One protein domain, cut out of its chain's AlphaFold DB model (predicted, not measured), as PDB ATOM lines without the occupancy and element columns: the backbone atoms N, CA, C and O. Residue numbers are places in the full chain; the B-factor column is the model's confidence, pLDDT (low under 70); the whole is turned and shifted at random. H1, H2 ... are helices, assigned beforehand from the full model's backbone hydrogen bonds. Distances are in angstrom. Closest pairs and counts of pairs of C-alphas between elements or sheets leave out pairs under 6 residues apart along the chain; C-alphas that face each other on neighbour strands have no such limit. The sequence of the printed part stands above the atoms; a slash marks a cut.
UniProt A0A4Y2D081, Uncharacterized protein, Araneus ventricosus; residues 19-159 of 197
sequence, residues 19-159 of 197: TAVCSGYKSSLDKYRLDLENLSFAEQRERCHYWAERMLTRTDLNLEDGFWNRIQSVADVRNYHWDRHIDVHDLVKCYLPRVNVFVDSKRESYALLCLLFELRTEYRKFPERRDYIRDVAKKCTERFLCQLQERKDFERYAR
ATOM      1  N   THR A  19     185.686 136.165 149.289       74.81
ATOM      2  CA  THR A  19     186.371 135.021 148.667       74.81
ATOM      3  C   THR A  19     185.793 133.659 149.079       74.81
ATOM      4  O   THR A  19     185.744 132.749 148.251       74.81
ATOM      5  N   ALA A  20     185.306 133.509 150.315       75.81
ATOM      6  CA  ALA A  20     184.594 132.316 150.770       75.81
ATOM      7  C   ALA A  20     183.186 132.237 150.163       75.81
ATOM      8  O   ALA A  20     182.768 131.155 149.755       75.81
ATOM      9  N   VAL A  21     182.489 133.369 150.016       75.19
ATOM     10  CA  VAL A  21     181.190 133.423 149.321       75.19
ATOM     11  C   VAL A  21     181.353 132.972 147.869       75.19
ATOM     12  O   VAL A  21     180.702 132.018 147.457       75.19
ATOM     13  N   CYS A  22     182.288 133.557 147.119       80.25
ATOM     14  CA  CYS A  22     182.541 133.178 145.727       80.25
ATOM     15  C   CYS A  22     182.971 131.713 145.560       80.25
ATOM     16  O   CYS A  22     182.686 131.106 144.529       80.25
ATOM     17  N   SER A  23     183.648 131.125 146.554       80.31
ATOM     18  CA  SER A  23     184.109 129.733 146.472       80.31
ATOM     19  C   SER A  23     182.958 128.728 146.328       80.31
ATOM     20  O   SER A  23     183.102 127.754 145.592       80.31
ATOM     21  N   GLY A  24     181.804 129.005 146.947       80.44
ATOM     22  CA  GLY A  24     180.600 128.176 146.835       80.44
ATOM     23  C   GLY A  24     179.863 128.313 145.500       80.44
ATOM     24  O   GLY A  24     179.015 127.485 145.195       80.44
ATOM     25  N   TYR A  25     180.200 129.324 144.691       83.94
ATOM     26  CA  TYR A  25     179.528 129.644 143.426       83.94
ATOM     27  C   TYR A  25     180.460 129.530 142.207       83.94
ATOM     28  O   TYR A  25     180.122 130.024 141.133       83.94
ATOM     29  N   LYS A  26     181.631 128.881 142.339       84.69
ATOM     30  CA  LYS A  26     182.657 128.811 141.275       84.69
ATOM     31  C   LYS A  26     182.086 128.427 139.901       84.69
ATOM     32  O   LYS A  26     182.346 129.130 138.933       84.69
ATOM     33  N   SER A  27     181.274 127.372 139.816       84.88
ATOM     34  CA  SER A  27     180.680 126.908 138.549       84.88
ATOM     35  C   SER A  27     179.840 127.985 137.853       84.88
ATOM     36  O   SER A  27     179.981 128.199 136.651       84.88
ATOM     37  N   SER A  28     179.014 128.713 138.605       86.88
ATOM     38  CA  SER A  28     178.182 129.808 138.088       86.88
ATOM     39  C   SER A  28     178.991 131.062 137.743       86.88
ATOM     40  O   SER A  28     178.588 131.846 136.880       86.88
ATOM     41  N   LEU A  29     180.125 131.258 138.421       89.25
ATOM     42  CA  LEU A  29     181.000 132.417 138.271       89.25
ATOM     43  C   LEU A  29     182.036 132.275 137.147       89.25
ATOM     44  O   LEU A  29     182.564 133.294 136.702       89.25
ATOM     45  N   ASP A  30     182.310 131.059 136.663       88.81
ATOM     46  CA  ASP A  30     183.382 130.804 135.688       88.81
ATOM     47  C   ASP A  30     183.200 131.630 134.400       88.81
ATOM     48  O   ASP A  30     184.155 132.208 133.894       88.81
ATOM     49  N   LYS A  31     181.952 131.828 133.951       89.31
ATOM     50  CA  LYS A  31     181.606 132.651 132.771       89.31
ATOM     51  C   LYS A  31     181.808 134.166 132.948       89.31
ATOM     52  O   LYS A  31     181.645 134.935 131.997       89.31
ATOM     53  N   TYR A  32     182.071 134.623 134.171       89.50
ATOM     54  CA  TYR A  32     182.218 136.039 134.516       89.50
ATOM     55  C   TYR A  32     183.654 136.427 134.880       89.50
ATOM     56  O   TYR A  32     183.954 137.621 134.960       89.50
ATOM     57  N   ARG A  33     184.531 135.444 135.100       88.31
ATOM     58  CA  ARG A  33     185.920 135.685 135.488       88.31
ATOM     59  C   ARG A  33     186.722 136.277 134.326       88.31
ATOM     60  O   ARG A  33     186.416 136.054 133.160       88.31
ATOM     61  N   LEU A  34     187.759 137.034 134.663       88.69
ATOM     62  CA  LEU A  34     188.840 137.331 133.731       88.69
ATOM     63  C   LEU A  34     189.847 136.193 133.834       88.69
ATOM     64  O   LEU A  34     190.328 135.931 134.932       88.69
ATOM     65  N   ASP A  35     190.152 135.525 132.727       89.31
ATOM     66  CA  ASP A  35     191.081 134.390 132.686       89.31
ATOM     67  C   ASP A  35     192.537 134.859 132.837       89.31
ATOM     68  O   ASP A  35     193.330 134.796 131.899       89.31
ATOM     69  N   LEU A  36     192.887 135.375 134.022       89.62
ATOM     70  CA  LEU A  36     194.218 135.905 134.329       89.62
ATOM     71  C   LEU A  36     195.316 134.884 134.033       89.62
ATOM     72  O   LEU A  36     196.400 135.256 133.596       89.62
ATOM     73  N   GLU A  37     195.036 133.599 134.238       88.50
ATOM     74  CA  GLU A  37     195.994 132.525 134.004       88.50
ATOM     75  C   GLU A  37     196.399 132.357 132.531       88.50
ATOM     76  O   GLU A  37     197.468 131.816 132.260       88.50
ATOM     77  N   ASN A  38     195.578 132.849 131.599       90.19
ATOM     78  CA  ASN A  38     195.815 132.763 130.158       90.19
ATOM     79  C   ASN A  38     196.381 134.065 129.571       90.19
ATOM     80  O   ASN A  38     196.614 134.138 128.367       90.19
ATOM     81  N   LEU A  39     196.569 135.098 130.396       91.69
ATOM     82  CA  LEU A  39     197.002 136.423 129.964       91.69
ATOM     83  C   LEU A  39     198.367 136.759 130.558       91.69
ATOM     84  O   LEU A  39     198.613 136.553 131.749       91.69
ATOM     85  N   SER A  40     199.237 137.355 129.749       93.19
ATOM     86  CA  SER A  40     200.456 137.993 130.240       93.19
ATOM     87  C   SER A  40     200.123 139.199 131.125       93.19
ATOM     88  O   SER A  40     199.063 139.814 131.004       93.19
ATOM     89  N   PHE A  41     201.049 139.595 132.001       92.75
ATOM     90  CA  PHE A  41     200.845 140.769 132.856       92.75
ATOM     91  C   PHE A  41     200.586 142.055 132.050       92.75
ATOM     92  O   PHE A  41     199.769 142.881 132.454       92.75
ATOM     93  N   ALA A  42     201.222 142.208 130.884       94.81
ATOM     94  CA  ALA A  42     200.985 143.343 129.994       94.81
ATOM     95  C   ALA A  42     199.531 143.378 129.488       94.81
ATOM     96  O   ALA A  42     198.864 144.402 129.620       94.81
ATOM     97  N   GLU A  43     199.010 142.243 129.012       95.50
ATOM     98  CA  GLU A  43     197.611 142.124 128.571       95.50
ATOM     99  C   GLU A  43     196.625 142.328 129.725       95.50
ATOM    100  O   GLU A  43     195.573 142.946 129.554       95.50
ATOM    101  N   GLN A  44     196.957 141.831 130.920       93.88
ATOM    102  CA  GLN A  44     196.143 142.057 132.115       93.88
ATOM    103  C   GLN A  44     196.043 143.554 132.433       93.88
ATOM    104  O   GLN A  44     194.940 144.038 132.689       93.88
ATOM    105  N   ARG A  45     197.154 144.303 132.378       94.12
ATOM    106  CA  ARG A  45     197.159 145.759 132.604       94.12
ATOM    107  C   ARG A  45     196.375 146.516 131.541       94.12
ATOM    108  O   ARG A  45     195.591 147.391 131.892       94.12
ATOM    109  N   GLU A  46     196.533 146.162 130.272       94.31
ATOM    110  CA  GLU A  46     195.795 146.797 129.177       94.31
ATOM    111  C   GLU A  46     194.274 146.627 129.343       94.31
ATOM    112  O   GLU A  46     193.496 147.558 129.131       94.31
ATOM    113  N   ARG A  47     193.834 145.446 129.794       93.88
ATOM    114  CA  ARG A  47     192.409 145.101 129.914       93.88
ATOM    115  C   ARG A  47     191.787 145.457 131.267       93.88
ATOM    116  O   ARG A  47     190.561 145.396 131.396       93.88
ATOM    117  N   CYS A  48     192.583 145.816 132.277       93.25
ATOM    118  CA  CYS A  48     192.115 145.895 133.665       93.25
ATOM    119  C   CYS A  48     190.990 146.920 133.871       93.25
ATOM    120  O   CYS A  48     189.970 146.603 134.486       93.25
ATOM    121  N   HIS A  49     191.123 148.124 133.312       94.75
ATOM    122  CA  HIS A  49     190.124 149.178 133.473       94.75
ATOM    123  C   HIS A  49     188.819 148.850 132.752       94.75
ATOM    124  O   HIS A  49     187.747 149.064 133.321       94.75
ATOM    125  N   TYR A  50     188.907 148.291 131.539       95.06
ATOM    126  CA  TYR A  50     187.739 147.825 130.793       95.06
ATOM    127  C   TYR A  50     186.977 146.766 131.588       95.06
ATOM    128  O   TYR A  50     185.755 146.829 131.709       95.06
ATOM    129  N   TRP A  51     187.689 145.797 132.159       94.50
ATOM    130  CA  TRP A  51     187.040 144.718 132.886       94.50
ATOM    131  C   TRP A  51     186.425 145.192 134.212       94.50
ATOM    132  O   TRP A  51     185.294 144.807 134.513       94.50
ATOM    133  N   ALA A  52     187.082 146.099 134.945       96.06
ATOM    134  CA  ALA A  52     186.499 146.752 136.120       96.06
ATOM    135  C   ALA A  52     185.192 147.486 135.768       96.06
ATOM    136  O   ALA A  52     184.155 147.280 136.398       96.06
ATOM    137  N   GLU A  53     185.221 148.299 134.713       95.69
ATOM    138  CA  GLU A  53     184.067 149.074 134.253       95.69
ATOM    139  C   GLU A  53     182.923 148.183 133.769       95.69
ATOM    140  O   GLU A  53     181.765 148.375 134.161       95.69
ATOM    141  N   ARG A  54     183.253 147.148 132.990       94.50
ATOM    142  CA  ARG A  54     182.302 146.126 132.562       94.50
ATOM    143  C   ARG A  54     181.648 145.478 133.770       94.50
ATOM    144  O   ARG A  54     180.429 145.389 133.800       94.50
ATOM    145  N   MET A  55     182.410 145.047 134.774       94.31
ATOM    146  CA  MET A  55     181.852 144.368 135.947       94.31
ATOM    147  C   MET A  55     180.944 145.260 136.793       94.31
ATOM    148  O   MET A  55     179.931 144.771 137.295       94.31
ATOM    149  N   LEU A  56     181.228 146.558 136.908       94.50
ATOM    150  CA  LEU A  56     180.355 147.501 137.617       94.50
ATOM    151  C   LEU A  56     179.033 147.761 136.883       94.50
ATOM    152  O   LEU A  56     177.987 147.887 137.515       94.50
ATOM    153  N   THR A  57     179.065 147.814 135.552       93.12
ATOM    154  CA  THR A  57     177.915 148.221 134.722       93.12
ATOM    155  C   THR A  57     177.124 147.055 134.134       93.12
ATOM    156  O   THR A  57     176.002 147.246 133.675       93.12
ATOM    157  N   ARG A  58     177.669 145.836 134.200       90.69
ATOM    158  CA  ARG A  58     177.082 144.611 133.639       90.69
ATOM    159  C   ARG A  58     175.610 144.437 134.007       90.69
ATOM    160  O   ARG A  58     175.276 144.641 135.163       90.69
ATOM    161  N   THR A  59     174.732 144.011 133.109       86.56
ATOM    162  CA  THR A  59     173.302 143.785 133.426       86.56
ATOM    163  C   THR A  59     172.893 142.312 133.363       86.56
ATOM    164  O   THR A  59     171.938 141.923 134.021       86.56
ATOM    165  N   ASP A  60     173.671 141.467 132.682       84.38
ATOM    166  CA  ASP A  60     173.449 140.027 132.461       84.38
ATOM    167  C   ASP A  60     173.998 139.118 133.586       84.38
ATOM    168  O   ASP A  60     174.308 137.938 133.377       84.38
ATOM    169  N   LEU A  61     174.162 139.652 134.799       85.50
ATOM    170  CA  LEU A  61     174.593 138.865 135.956       85.50
ATOM    171  C   LEU A  61     173.397 138.117 136.557       85.50
ATOM    172  O   LEU A  61     172.720 138.627 137.445       85.50
ATOM    173  N   ASN A  62     173.158 136.901 136.067       84.25
ATOM    174  CA  ASN A  62     172.121 136.004 136.568       84.25
ATOM    175  C   ASN A  62     172.684 135.142 137.709       84.25
ATOM    176  O   ASN A  62     173.097 134.001 137.493       84.25
ATOM    177  N   LEU A  63     172.796 135.746 138.892       88.38
ATOM    178  CA  LEU A  63     173.180 135.093 140.144       88.38
ATOM    179  C   LEU A  63     172.031 135.244 141.139       88.38
ATOM    180  O   LEU A  63     171.381 136.286 141.157       88.38
ATOM    181  N   GLU A  64     171.810 134.216 141.954       89.25
ATOM    182  CA  GLU A  64     170.724 134.169 142.937       89.25
ATOM    183  C   GLU A  64     170.810 135.315 143.957       89.25
ATOM    184  O   GLU A  64     171.901 135.729 144.355       89.25
ATOM    185  N   ASP A  65     169.664 135.766 144.466       87.81
ATOM    186  CA  ASP A  65     169.597 136.827 145.481       87.81
ATOM    187  C   ASP A  65     170.405 136.484 146.739       87.81
ATOM    188  O   ASP A  65     171.051 137.346 147.334       87.81
ATOM    189  N   GLY A  66     170.454 135.199 147.109       87.88
ATOM    190  CA  GLY A  66     171.269 134.715 148.223       87.88
ATOM    191  C   GLY A  66     172.765 135.009 148.059       87.88
ATOM    192  O   GLY A  66     173.439 135.303 149.048       87.88
ATOM    193  N   PHE A  67     173.287 134.991 146.827       89.94
ATOM    194  CA  PHE A  67     174.666 135.385 146.545       89.94
ATOM    195  C   PHE A  67     174.862 136.883 146.790       89.94
ATOM    196  O   PHE A  67     175.775 137.278 147.519       89.94
ATOM    197  N   TRP A  68     173.985 137.716 146.226       90.25
ATOM    198  CA  TRP A  68     174.081 139.170 146.352       90.25
ATOM    199  C   TRP A  68     173.915 139.646 147.789       90.25
ATOM    200  O   TRP A  68     174.689 140.491 148.224       90.25
ATOM    201  N   ASN A  69     173.000 139.048 148.552       89.94
ATOM    202  CA  ASN A  69     172.819 139.346 149.972       89.94
ATOM    203  C   ASN A  69     174.091 139.050 150.779       89.94
ATOM    204  O   ASN A  69     174.480 139.835 151.642       89.94
ATOM    205  N   ARG A  70     174.787 137.948 150.469       89.38
ATOM    206  CA  ARG A  70     176.065 137.624 151.114       89.38
ATOM    207  C   ARG A  70     177.156 138.621 150.734       89.38
ATOM    208  O   ARG A  70     177.847 139.097 151.624       89.38
ATOM    209  N   ILE A  71     177.296 138.977 149.457       90.25
ATOM    210  CA  ILE A  71     178.279 139.989 149.034       90.25
ATOM    211  C   ILE A  71     177.982 141.352 149.673       90.25
ATOM    212  O   ILE A  71     178.894 141.970 150.219       90.25
ATOM    213  N   GLN A  72     176.718 141.782 149.680       89.69
ATOM    214  CA  GLN A  72     176.290 143.027 150.317       89.69
ATOM    215  C   GLN A  72     176.626 143.026 151.811       89.69
ATOM    216  O   GLN A  72     177.174 144.004 152.301       89.69
ATOM    217  N   SER A  73     176.400 141.911 152.516       87.94
ATOM    218  CA  SER A  73     176.761 141.813 153.935       87.94
ATOM    219  C   SER A  73     178.260 142.015 154.177       87.94
ATOM    220  O   SER A  73     178.639 142.649 155.156       87.94
ATOM    221  N   VAL A  74     179.128 141.549 153.269       85.81
ATOM    222  CA  VAL A  74     180.575 141.797 153.373       85.81
ATOM    223  C   VAL A  74     180.884 143.282 153.156       85.81
ATOM    224  O   VAL A  74     181.663 143.854 153.918       85.81
ATOM    225  N   ALA A  75     180.253 143.915 152.161       85.81
ATOM    226  CA  ALA A  75     180.415 145.344 151.892       85.81
ATOM    227  C   ALA A  75     179.946 146.213 153.075       85.81
ATOM    228  O   ALA A  75     180.651 147.137 153.481       85.81
ATOM    229  N   ASP A  76     178.801 145.875 153.673       86.69
ATOM    230  CA  ASP A  76     178.230 146.598 154.812       86.69
ATOM    231  C   ASP A  76     179.132 146.499 156.050       86.69
ATOM    232  O   ASP A  76     179.361 147.493 156.735       86.69
ATOM    233  N   VAL A  77     179.710 145.322 156.305       85.81
ATOM    234  CA  VAL A  77     180.661 145.104 157.410       85.81
ATOM    235  C   VAL A  77     181.944 145.892 157.211       85.81
ATOM    236  O   VAL A  77     182.519 146.401 158.173       85.81
ATOM    237  N   ARG A  78     182.402 146.004 155.961       84.06
ATOM    238  CA  ARG A  78     183.566 146.821 155.626       84.06
ATOM    239  C   ARG A  78     183.300 148.314 155.838       84.06
ATOM    240  O   ARG A  78     184.253 149.053 156.062       84.06
ATOM    241  N   ASN A  79     182.031 148.727 155.825       84.19
ATOM    242  CA  ASN A  79     181.568 150.069 156.163       84.19
ATOM    243  C   ASN A  79     182.312 151.164 155.382       84.19
ATOM    244  O   ASN A  79     183.043 151.989 155.936       84.19
ATOM    245  N   TYR A  80     182.151 151.143 154.060       83.50
ATOM    246  CA  TYR A  80     182.790 152.104 153.173       83.50
ATOM    247  C   TYR A  80     182.373 153.547 153.475       83.50
ATOM    248  O   TYR A  80     181.229 153.954 153.276       83.50
ATOM    249  N   HIS A  81     183.344 154.365 153.873       87.19
ATOM    250  CA  HIS A  81     183.167 155.806 154.009       87.19
ATOM    251  C   HIS A  81     183.482 156.505 152.688       87.19
ATOM    252  O   HIS A  81     184.532 157.125 152.553       87.19
ATOM    253  N   TRP A  82     182.571 156.431 151.715       89.94
ATOM    254  CA  TRP A  82     182.783 157.011 150.380       89.94
ATOM    255  C   TRP A  82     182.938 158.547 150.358       89.94
ATOM    256  O   TRP A  82     183.317 159.092 149.330       89.94
ATOM    257  N   ASP A  83     182.643 159.246 151.462       87.31
ATOM    258  CA  ASP A  83     182.927 160.688 151.637       87.31
ATOM    259  C   ASP A  83     184.402 160.964 151.957       87.31
ATOM    260  O   ASP A  83     184.849 162.109 151.992       87.31
ATOM    261  N   ARG A  84     185.158 159.909 152.258       88.06
ATOM    262  CA  ARG A  84     186.574 159.955 152.593       88.06
ATOM    263  C   ARG A  84     187.366 159.208 151.532       88.06
ATOM    264  O   ARG A  84     186.836 158.418 150.755       88.06
ATOM    265  N   HIS A  85     188.669 159.451 151.537       88.69
ATOM    266  CA  HIS A  85     189.587 158.683 150.718       88.69
ATOM    267  C   HIS A  85     189.557 157.200 151.119       88.69
ATOM    268  O   HIS A  85     189.777 156.868 152.285       88.69
ATOM    269  N   ILE A  86     189.309 156.321 150.147       90.25
ATOM    270  CA  ILE A  86     189.433 154.872 150.308       90.25
ATOM    271  C   ILE A  86     190.884 154.453 150.075       90.25
ATOM    272  O   ILE A  86     191.424 154.661 148.986       90.25
ATOM    273  N   ASP A  87     191.482 153.798 151.070       89.81
ATOM    274  CA  ASP A  87     192.782 153.153 150.907       89.81
ATOM    275  C   ASP A  87     192.645 151.901 150.025       89.81
ATOM    276  O   ASP A  87     192.219 150.821 150.447       89.81
ATOM    277  N   VAL A  88     193.016 152.068 148.756       91.62
ATOM    278  CA  VAL A  88     192.994 151.008 147.745       91.62
ATOM    279  C   VAL A  88     193.960 149.873 148.090       91.62
ATOM    280  O   VAL A  88     193.679 148.715 147.780       91.62
ATOM    281  N   HIS A  89     195.102 150.177 148.710       88.69
ATOM    282  CA  HIS A  89     196.113 149.172 149.017       88.69
ATOM    283  C   HIS A  89     195.588 148.177 150.051       88.69
ATOM    284  O   HIS A  89     195.656 146.962 149.835       88.69
ATOM    285  N   ASP A  90     195.038 148.690 151.149       86.31
ATOM    286  CA  ASP A  90     194.505 147.860 152.225       86.31
ATOM    287  C   ASP A  90     193.265 147.085 151.785       86.31
ATOM    288  O   ASP A  90     193.127 145.899 152.104       86.31
ATOM    289  N   LEU A  91     192.412 147.702 150.963       88.50
ATOM    290  CA  LEU A  91     191.269 147.020 150.371       88.50
ATOM    291  C   LEU A  91     191.703 145.808 149.534       88.50
ATOM    292  O   LEU A  91     191.237 144.690 149.765       88.50
ATOM    293  N   VAL A  92     192.632 146.002 148.596       89.94
ATOM    294  CA  VAL A  92     193.133 144.929 147.724       89.94
ATOM    295  C   VAL A  92     193.789 143.809 148.532       89.94
ATOM    296  O   VAL A  92     193.592 142.623 148.242       89.94
ATOM    297  N   LYS A  93     194.526 144.154 149.591       86.12
ATOM    298  CA  LYS A  93     195.219 143.188 150.448       86.12
ATOM    299  C   LYS A  93     194.275 142.168 151.091       86.12
ATOM    300  O   LYS A  93     194.677 141.017 151.263       86.12
ATOM    301  N   CYS A  94     193.025 142.543 151.386       84.56
ATOM    302  CA  CYS A  94     192.010 141.619 151.907       84.56
ATOM    303  C   CYS A  94     191.621 140.507 150.919       84.56
ATOM    304  O   CYS A  94     191.124 139.460 151.337       84.56
ATOM    305  N   TYR A  95     191.826 140.738 149.624       86.81
ATOM    306  CA  TYR A  95     191.395 139.846 148.551       86.81
ATOM    307  C   TYR A  95     192.519 138.991 147.986       86.81
ATOM    308  O   TYR A  95     192.256 137.922 147.438       86.81
ATOM    309  N   LEU A  96     193.771 139.429 148.124       84.38
ATOM    310  CA  LEU A  96     194.897 138.713 147.545       84.38
ATOM    311  C   LEU A  96     195.014 137.285 148.112       84.38
ATOM    312  O   LEU A  96     195.122 137.111 149.333       84.38
ATOM    313  N   PRO A  97     195.054 136.250 147.250       79.44
ATOM    314  CA  PRO A  97     195.163 134.871 147.701       79.44
ATOM    315  C   PRO A  97     196.460 134.643 148.495       79.44
ATOM    316  O   PRO A  97     197.505 135.244 148.225       79.44
ATOM    317  N   ARG A  98     196.384 133.777 149.515       70.62
ATOM    318  CA  ARG A  98     197.552 133.358 150.308       70.62
ATOM    319  C   ARG A  98     198.416 132.390 149.493       70.62
ATOM    320  O   ARG A  98     197.879 131.500 148.844       70.62
ATOM    321  N   VAL A  99     199.735 132.541 149.614       59.28
ATOM    322  CA  VAL A  99     200.769 131.843 148.821       59.28
ATOM    323  C   VAL A  99     200.899 130.343 149.170       59.28
ATOM    324  O   VAL A  99     201.425 129.565 148.389       59.28
ATOM    325  N   ASN A 100     200.359 129.889 150.307       49.44
ATOM    326  CA  ASN A 100     200.686 128.569 150.878       49.44
ATOM    327  C   ASN A 100     199.828 127.378 150.409       49.44
ATOM    328  O   ASN A 100     199.823 126.346 151.074       49.44
ATOM    329  N   VAL A 101     199.077 127.476 149.310       49.53
ATOM    330  CA  VAL A 101     198.271 126.339 148.832       49.53
ATOM    331  C   VAL A 101     198.492 126.171 147.340       49.53
ATOM    332  O   VAL A 101     198.258 127.118 146.592       49.53
ATOM    333  N   PHE A 102     198.947 124.976 146.950       45.34
ATOM    334  CA  PHE A 102     199.094 124.514 145.569       45.34
ATOM    335  C   PHE A 102     198.023 125.136 144.660       45.34
ATOM    336  O   PHE A 102     196.823 125.066 144.928       45.34
ATOM    337  N   VAL A 103     198.513 125.843 143.646       53.47
ATOM    338  CA  VAL A 103     197.822 126.909 142.924       53.47
ATOM    339  C   VAL A 103     196.696 126.346 142.052       53.47
ATOM    340  O   VAL A 103     196.943 125.810 140.978       53.47
ATOM    341  N   ASP A 104     195.446 126.521 142.488       64.69
ATOM    342  CA  ASP A 104     194.310 126.630 141.567       64.69
ATOM    343  C   ASP A 104     194.502 127.957 140.821       64.69
ATOM    344  O   ASP A 104     194.283 129.027 141.395       64.69
ATOM    345  N   SER A 105     194.989 127.897 139.578       69.00
ATOM    346  CA  SER A 105     195.304 129.074 138.750       69.00
ATOM    347  C   SER A 105     194.112 130.021 138.609       69.00
ATOM    348  O   SER A 105     194.284 131.232 138.495       69.00
ATOM    349  N   LYS A 106     192.891 129.494 138.738       83.69
ATOM    350  CA  LYS A 106     191.662 130.281 138.683       83.69
ATOM    351  C   LYS A 106     191.398 131.086 139.956       83.69
ATOM    352  O   LYS A 106     190.575 132.000 139.941       83.69
ATOM    353  N   ARG A 107     192.048 130.770 141.082       85.12
ATOM    354  CA  ARG A 107     191.785 131.411 142.384       85.12
ATOM    355  C   ARG A 107     192.060 132.912 142.362       85.12
ATOM    356  O   ARG A 107     191.339 133.662 143.011       85.12
ATOM    357  N   GLU A 108     193.077 133.336 141.622       87.88
ATOM    358  CA  GLU A 108     193.436 134.745 141.438       87.88
ATOM    359  C   GLU A 108     192.319 135.496 140.708       87.88
ATOM    360  O   GLU A 108     191.840 136.527 141.183       87.88
ATOM    361  N   SER A 109     191.837 134.905 139.615       90.44
ATOM    362  CA  SER A 109     190.718 135.388 138.808       90.44
ATOM    363  C   SER A 109     189.439 135.516 139.641       90.44
ATOM    364  O   SER A 109     188.756 136.539 139.590       90.44
ATOM    365  N   TYR A 110     189.137 134.513 140.474       89.69
ATOM    366  CA  TYR A 110     187.992 134.555 141.387       89.69
ATOM    367  C   TYR A 110     188.148 135.605 142.487       89.69
ATOM    368  O   TYR A 110     187.192 136.314 142.779       89.69
ATOM    369  N   ALA A 111     189.327 135.728 143.095       90.06
ATOM    370  CA  ALA A 111     189.572 136.708 144.150       90.06
ATOM    371  C   ALA A 111     189.329 138.140 143.661       90.06
ATOM    372  O   ALA A 111     188.651 138.923 144.329       90.06
ATOM    373  N   LEU A 112     189.824 138.448 142.466       92.88
ATOM    374  CA  LEU A 112     189.610 139.738 141.840       92.88
ATOM    375  C   LEU A 112     188.138 139.959 141.452       92.88
ATOM    376  O   LEU A 112     187.598 141.047 141.649       92.88
ATOM    377  N   LEU A 113     187.458 138.916 140.971       93.06
ATOM    378  CA  LEU A 113     186.026 138.972 140.688       93.06
ATOM    379  C   LEU A 113     185.201 139.282 141.952       93.06
ATOM    380  O   LEU A 113     184.275 140.087 141.891       93.06
ATOM    381  N   CYS A 114     185.553 138.708 143.108       92.38
ATOM    382  CA  CYS A 114     184.883 139.003 144.378       92.38
ATOM    383  C   CYS A 114     185.042 140.468 144.797       92.38
ATOM    384  O   CYS A 114     184.067 141.080 145.226       92.38
ATOM    385  N   LEU A 115     186.246 141.031 144.640       93.44
ATOM    386  CA  LEU A 115     186.506 142.448 144.906       93.44
ATOM    387  C   LEU A 115     185.598 143.337 144.046       93.44
ATOM    388  O   LEU A 115     184.971 144.266 144.548       93.44
ATOM    389  N   LEU A 116     185.466 143.013 142.759       95.25
ATOM    390  CA  LEU A 116     184.592 143.755 141.853       95.25
ATOM    391  C   LEU A 116     183.105 143.583 142.174       95.25
ATOM    392  O   LEU A 116     182.342 144.526 141.975       95.25
ATOM    393  N   PHE A 117     182.673 142.428 142.685       94.25
ATOM    394  CA  PHE A 117     181.295 142.259 143.143       94.25
ATOM    395  C   PHE A 117     180.979 143.094 144.386       94.25
ATOM    396  O   PHE A 117     179.910 143.699 144.423       94.25
ATOM    397  N   GLU A 118     181.899 143.179 145.350       93.44
ATOM    398  CA  GLU A 118     181.738 144.032 146.538       93.44
ATOM    399  C   GLU A 118     181.678 145.525 146.152       93.44
ATOM    400  O   GLU A 118     180.824 146.279 146.616       93.44
ATOM    401  N   LEU A 119     182.527 145.964 145.218       94.75
ATOM    402  CA  LEU A 119     182.480 147.343 144.716       94.75
ATOM    403  C   LEU A 119     181.229 147.620 143.879       94.75
ATOM    404  O   LEU A 119     180.694 148.727 143.885       94.75
ATOM    405  N   ARG A 120     180.723 146.611 143.167       94.88
ATOM    406  CA  ARG A 120     179.486 146.715 142.393       94.88
ATOM    407  C   ARG A 120     178.262 146.898 143.286       94.88
ATOM    408  O   ARG A 120     177.362 147.650 142.909       94.88
ATOM    409  N   THR A 121     178.194 146.202 144.420       93.00
ATOM    410  CA  THR A 121     177.097 146.389 145.378       93.00
ATOM    411  C   THR A 121     177.037 147.840 145.851       93.00
ATOM    412  O   THR A 121     175.987 148.472 145.763       93.00
ATOM    413  N   GLU A 122     178.191 148.427 146.163       94.38
ATOM    414  CA  GLU A 122     178.296 149.834 146.558       94.38
ATOM    415  C   GLU A 122     177.985 150.798 145.398       94.38
ATOM    416  O   GLU A 122     177.239 151.761 145.572       94.38
ATOM    417  N   TYR A 123     178.451 150.499 144.179       94.94
ATOM    418  CA  TYR A 123     178.144 151.273 142.963       94.94
ATOM    419  C   TYR A 123     176.637 151.356 142.663       94.94
ATOM    420  O   TYR A 123     176.134 152.353 142.131       94.94
ATOM    421  N   ARG A 124     175.902 150.282 142.971       92.75
ATOM    422  CA  ARG A 124     174.441 150.235 142.834       92.75
ATOM    423  C   ARG A 124     173.739 150.985 143.965       92.75
ATOM    424  O   ARG A 124     172.749 151.653 143.684       92.75
ATOM    425  N   LYS A 125     174.261 150.879 145.189       93.00
ATOM    426  CA  LYS A 125     173.710 151.470 146.417       93.00
ATOM    427  C   LYS A 125     173.823 152.998 146.468       93.00
ATOM    428  O   LYS A 125     172.890 153.631 146.944       93.00
ATOM    429  N   PHE A 126     174.907 153.575 145.938       93.06
ATOM    430  CA  PHE A 126     175.184 155.022 145.985       93.06
ATOM    431  C   PHE A 126     175.303 155.643 144.579       93.06
ATOM    432  O   PHE A 126     176.416 155.834 144.072       93.06
ATOM    433  N   PRO A 127     174.177 155.954 143.900       92.50
ATOM    434  CA  PRO A 127     174.175 156.533 142.555       92.50
ATOM    435  C   PRO A 127     174.984 157.829 142.424       92.50
ATOM    436  O   PRO A 127     175.639 158.040 141.405       92.50
ATOM    437  N   GLU A 128     174.969 158.667 143.454       94.00
ATOM    438  CA  GLU A 128     175.642 159.964 143.510       94.00
ATOM    439  C   GLU A 128     177.171 159.860 143.614       94.00
ATOM    440  O   GLU A 128     177.876 160.818 143.310       94.00
ATOM    441  N   ARG A 129     177.705 158.687 143.987       93.56
ATOM    442  CA  ARG A 129     179.152 158.444 144.164       93.56
ATOM    443  C   ARG A 129     179.745 157.537 143.091       93.56
ATOM    444  O   ARG A 129     180.898 157.121 143.192       93.56
ATOM    445  N   ARG A 130     178.973 157.221 142.048       94.81
ATOM    446  CA  ARG A 130     179.345 156.245 141.014       94.81
ATOM    447  C   ARG A 130     180.673 156.530 140.340       94.81
ATOM    448  O   ARG A 130     181.419 155.587 140.091       94.81
ATOM    449  N   ASP A 131     180.976 157.791 140.052       95.44
ATOM    450  CA  ASP A 131     182.230 158.144 139.387       95.44
ATOM    451  C   ASP A 131     183.437 157.883 140.294       95.44
ATOM    452  O   ASP A 131     184.430 157.312 139.840       95.44
ATOM    453  N   TYR A 132     183.317 158.181 141.592       95.75
ATOM    454  CA  TYR A 132     184.365 157.871 142.562       95.75
ATOM    455  C   TYR A 132     184.520 156.362 142.776       95.75
ATOM    456  O   TYR A 132     185.632 155.843 142.723       95.75
ATOM    457  N   ILE A 133     183.415 155.622 142.922       96.06
ATOM    458  CA  ILE A 133     183.449 154.155 143.051       96.06
ATOM    459  C   ILE A 133     184.052 153.510 141.792       96.06
ATOM    460  O   ILE A 133     184.815 152.548 141.891       96.06
ATOM    461  N   ARG A 134     183.763 154.054 140.602       96.75
ATOM    462  CA  ARG A 134     184.351 153.603 139.332       96.75
ATOM    463  C   ARG A 134     185.863 153.813 139.311       96.75
ATOM    464  O   ARG A 134     186.586 152.896 138.920       96.75
ATOM    465  N   ASP A 135     186.341 154.980 139.733       96.69
ATOM    466  CA  ASP A 135     187.774 155.267 139.849       96.69
ATOM    467  C   ASP A 135     188.458 154.334 140.863       96.69
ATOM    468  O   ASP A 135     189.469 153.701 140.551       96.69
ATOM    469  N   VAL A 136     187.850 154.146 142.039       96.12
ATOM    470  CA  VAL A 136     188.338 153.210 143.061       96.12
ATOM    471  C   VAL A 136     188.404 151.786 142.514       96.12
ATOM    472  O   VAL A 136     189.423 151.126 142.697       96.12
ATOM    473  N   ALA A 137     187.393 151.311 141.783       97.12
ATOM    474  CA  ALA A 137     187.415 149.977 141.184       97.12
ATOM    475  C   ALA A 137     188.525 149.806 140.141       97.12
ATOM    476  O   ALA A 137     189.192 148.767 140.119       97.12
ATOM    477  N   LYS A 138     188.770 150.826 139.310       97.38
ATOM    478  CA  LYS A 138     189.877 150.829 138.343       97.38
ATOM    479  C   LYS A 138     191.226 150.731 139.058       97.38
ATOM    480  O   LYS A 138     192.010 149.839 138.732       97.38
ATOM    481  N   LYS A 139     191.445 151.561 140.081       97.00
ATOM    482  CA  LYS A 139     192.662 151.551 140.912       97.00
ATOM    483  C   LYS A 139     192.841 150.237 141.670       97.00
ATOM    484  O   LYS A 139     193.940 149.696 141.700       97.00
ATOM    485  N   CYS A 140     191.767 149.693 142.241       96.00
ATOM    486  CA  CYS A 140     191.772 148.401 142.925       96.00
ATOM    487  C   CYS A 140     192.178 147.268 141.989       96.00
ATOM    488  O   CYS A 140     193.007 146.439 142.353       96.00
ATOM    489  N   THR A 141     191.625 147.248 140.777       96.50
ATOM    490  CA  THR A 141     191.928 146.210 139.789       96.50
ATOM    491  C   THR A 141     193.387 146.281 139.356       96.50
ATOM    492  O   THR A 141     194.081 145.270 139.397       96.50
ATOM    493  N   GLU A 142     193.885 147.471 139.011       96.44
ATOM    494  CA  GLU A 142     195.297 147.647 138.654       96.44
ATOM    495  C   GLU A 142     196.220 147.259 139.817       96.44
ATOM    496  O   GLU A 142     197.152 146.473 139.643       96.44
ATOM    497  N   ARG A 143     195.930 147.749 141.029       95.94
ATOM    498  CA  ARG A 143     196.745 147.470 142.213       95.94
ATOM    499  C   ARG A 143     196.764 145.984 142.560       95.94
ATOM    500  O   ARG A 143     197.825 145.475 142.918       95.94
ATOM    501  N   PHE A 144     195.632 145.294 142.427       94.81
ATOM    502  CA  PHE A 144     195.543 143.848 142.619       94.81
ATOM    503  C   PHE A 144     196.479 143.108 141.669       94.81
ATOM    504  O   PHE A 144     197.250 142.263 142.118       94.81
ATOM    505  N   LEU A 145     196.452 143.446 140.378       94.19
ATOM    506  CA  LEU A 145     197.298 142.802 139.374       94.19
ATOM    507  C   LEU A 145     198.784 143.066 139.634       94.19
ATOM    508  O   LEU A 145     199.582 142.133 139.590       94.19
ATOM    509  N   CYS A 146     199.157 144.304 139.974       93.56
ATOM    510  CA  CYS A 146     200.539 144.645 140.318       93.56
ATOM    511  C   CYS A 146     201.032 143.859 141.541       93.56
ATOM    512  O   CYS A 146     202.068 143.207 141.471       93.56
ATOM    513  N   GLN A 147     200.268 143.843 142.638       91.62
ATOM    514  CA  GLN A 147     200.655 143.101 143.845       91.62
ATOM    515  C   GLN A 147     200.686 141.588 143.623       91.62
ATOM    516  O   GLN A 147     201.489 140.882 144.235       91.62
ATOM    517  N   LEU A 148     199.809 141.070 142.764       90.12
ATOM    518  CA  LEU A 148     199.823 139.669 142.379       90.12
ATOM    519  C   LEU A 148     201.096 139.325 141.596       90.12
ATOM    520  O   LEU A 148     201.740 138.319 141.894       90.12
ATOM    521  N   GLN A 149     201.480 140.172 140.640       90.19
ATOM    522  CA  GLN A 149     202.699 140.003 139.855       90.19
ATOM    523  C   GLN A 149     203.955 140.100 140.734       90.19
ATOM    524  O   GLN A 149     204.791 139.200 140.691       90.19
ATOM    525  N   GLU A 150     204.037 141.107 141.608       89.94
ATOM    526  CA  GLU A 150     205.125 141.264 142.586       89.94
ATOM    527  C   GLU A 150     205.306 139.999 143.443       89.94
ATOM    528  O   GLU A 150     206.428 139.536 143.659       89.94
ATOM    529  N   ARG A 151     204.203 139.386 143.899       86.31
ATOM    530  CA  ARG A 151     204.245 138.129 144.663       86.31
ATOM    531  C   ARG A 151     204.765 136.959 143.834       86.31
ATOM    532  O   ARG A 151     205.576 136.184 144.339       86.31
ATOM    533  N   LYS A 152     204.323 136.830 142.580       85.44
ATOM    534  CA  LYS A 152     204.793 135.775 141.666       85.44
ATOM    535  C   LYS A 152     206.286 135.910 141.376       85.44
ATOM    536  O   LYS A 152     206.999 134.907 141.368       85.44
ATOM    537  N   ASP A 153     206.763 137.134 141.174       87.94
ATOM    538  CA  ASP A 153     208.175 137.405 140.917       87.94
ATOM    539  C   ASP A 153     209.034 137.129 142.154       87.94
ATOM    540  O   ASP A 153     210.077 136.480 142.043       87.94
ATOM    541  N   PHE A 154     208.556 137.510 143.343       86.38
ATOM    542  CA  PHE A 154     209.218 137.176 144.604       86.38
ATOM    543  C   PHE A 154     209.295 135.661 144.833       86.38
ATOM    544  O   PHE A 154     210.349 135.136 145.196       86.38
ATOM    545  N   GLU A 155     208.209 134.927 144.578       83.56
ATOM    546  CA  GLU A 155     208.192 133.469 144.718       83.56
ATOM    547  C   GLU A 155     209.136 132.790 143.716       83.56
ATOM    548  O   GLU A 155     209.887 131.877 144.072       83.56
ATOM    549  N   ARG A 156     209.147 133.256 142.461       85.06
ATOM    550  CA  ARG A 156     210.073 132.771 141.432       85.06
ATOM    551  C   ARG A 156     211.521 133.010 141.847       85.06
ATOM    552  O   ARG A 156     212.341 132.099 141.726       85.06
ATOM    553  N   TYR A 157     211.825 134.202 142.356       85.69
ATOM    554  CA  TYR A 157     213.146 134.537 142.872       85.69
ATOM    555  C   TYR A 157     213.544 133.612 144.028       85.69
ATOM    556  O   TYR A 157     214.580 132.956 143.951       85.69
ATOM    557  N   ALA A 158     212.691 133.464 145.047       85.06
ATOM    558  CA  ALA A 158     212.948 132.594 146.194       85.06
ATOM    559  C   ALA A 158     213.194 131.133 145.776       85.06
ATOM    560  O   ALA A 158     214.129 130.492 146.257       85.06
ATOM    561  N   ARG A 159     212.402 130.616 144.828       84.94
ATOM    562  CA  ARG A 159     212.550 129.254 144.297       84.94
ATOM    563  C   ARG A 159     213.860 129.070 143.533       84.94
ATOM    564  O   ARG A 159     214.508 128.034 143.681       84.94
TER     565      ARG A 159
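This is residues 19 to 159 of the 197 residues of an uncharacterized protein of Araneus ventricosus (UniProt A0A4Y2D081). Three helices, H3, H6 and H7, lie side by side as a bundle, their centres making a triangle, with H7 much the longest and running on past its contacts with the other helices, which residues 129 to 149 make. H4 crosses H6, the short H1 and H2 pack on residues 110 to 114 of H6, and the short H5 packs on H7. The printed part has 141 residues, with seven named helices in the order H1 to H7 and no named strand: all helix. It is compact, with a radius of gyration of the C-alphas of 14.8 A, and spans 47 by 33 by 27 A.

H7, residues 127 to 159, and H6, residues 106 to 125, form a helical hairpin at a shallow tilt of 16 degrees, opposite ways; their closest C-alphas, of Tyr 123 and Arg 130, are 5.5 A apart. H3, residues 41 to 57, touches H7 at a shallow tilt of 29 degrees, opposite ways, closest at the C-alphas of His 49 and Lys 138, 5.1 A. H3 touches H6 with residues 52 to 57 alone, the same way, at 34 degrees, a shallow tilt only just short of steep; the closest C-alphas, of Leu 56 and Arg 120, are 4.9 A apart. H5, residues 88 to 93, touches H7 at a steep tilt of 48 degrees, the same way, closest at the C-alphas of Val 88 and Cys 140, 5.6 A. H6 is the hub, touching five helices. H4, residues 65 to 78, touches it about perpendicular, at 81 degrees, closest at the C-alphas of Ala 75 and Glu 118, 5.7 A. H1, residues 19 to 23, touches H6, closest at the C-alphas of Thr 19 and Ala 111, 5.8 A. H2, residues 26 to 32, only just touches H6, with 3 pairs of C-alphas within 8 A, the closest those of Tyr 32 and Leu 113, 7.8 A. H4 and H7 are apart. Every O i to N i+4 pair is within hydrogen-bond range in H1, H4, H5 and H6; the figures are 11 of 13 in H3, 27 of 29 in H7 and 1 of 3 in H2, where 2 of 4 O i to N i+3 pairs are within range.

H7, 47.1 A from first to last C-alpha, has a kink of 31 degrees near residue 134 and ends at C-alpha 159, (212.550, 129.254, 144.297). H6 is 28.8 A long, beginning at C-alpha 106, (191.662, 130.281, 138.683). H3, 24.2 A, has a kink of 44 degrees near residue 48. H4 is 19.9 A long. H1 begins at C-alpha 19, (186.371, 135.021, 148.667).

The two C-alphas farthest apart, of Glu 128 and Arg 159, are 48.0 A apart. The printed part has no cut. The link from H5 to H6, residues 94 to 105, is long. Mean pLDDT of the printed part is 88.1; residues 99 to 105 are under 70.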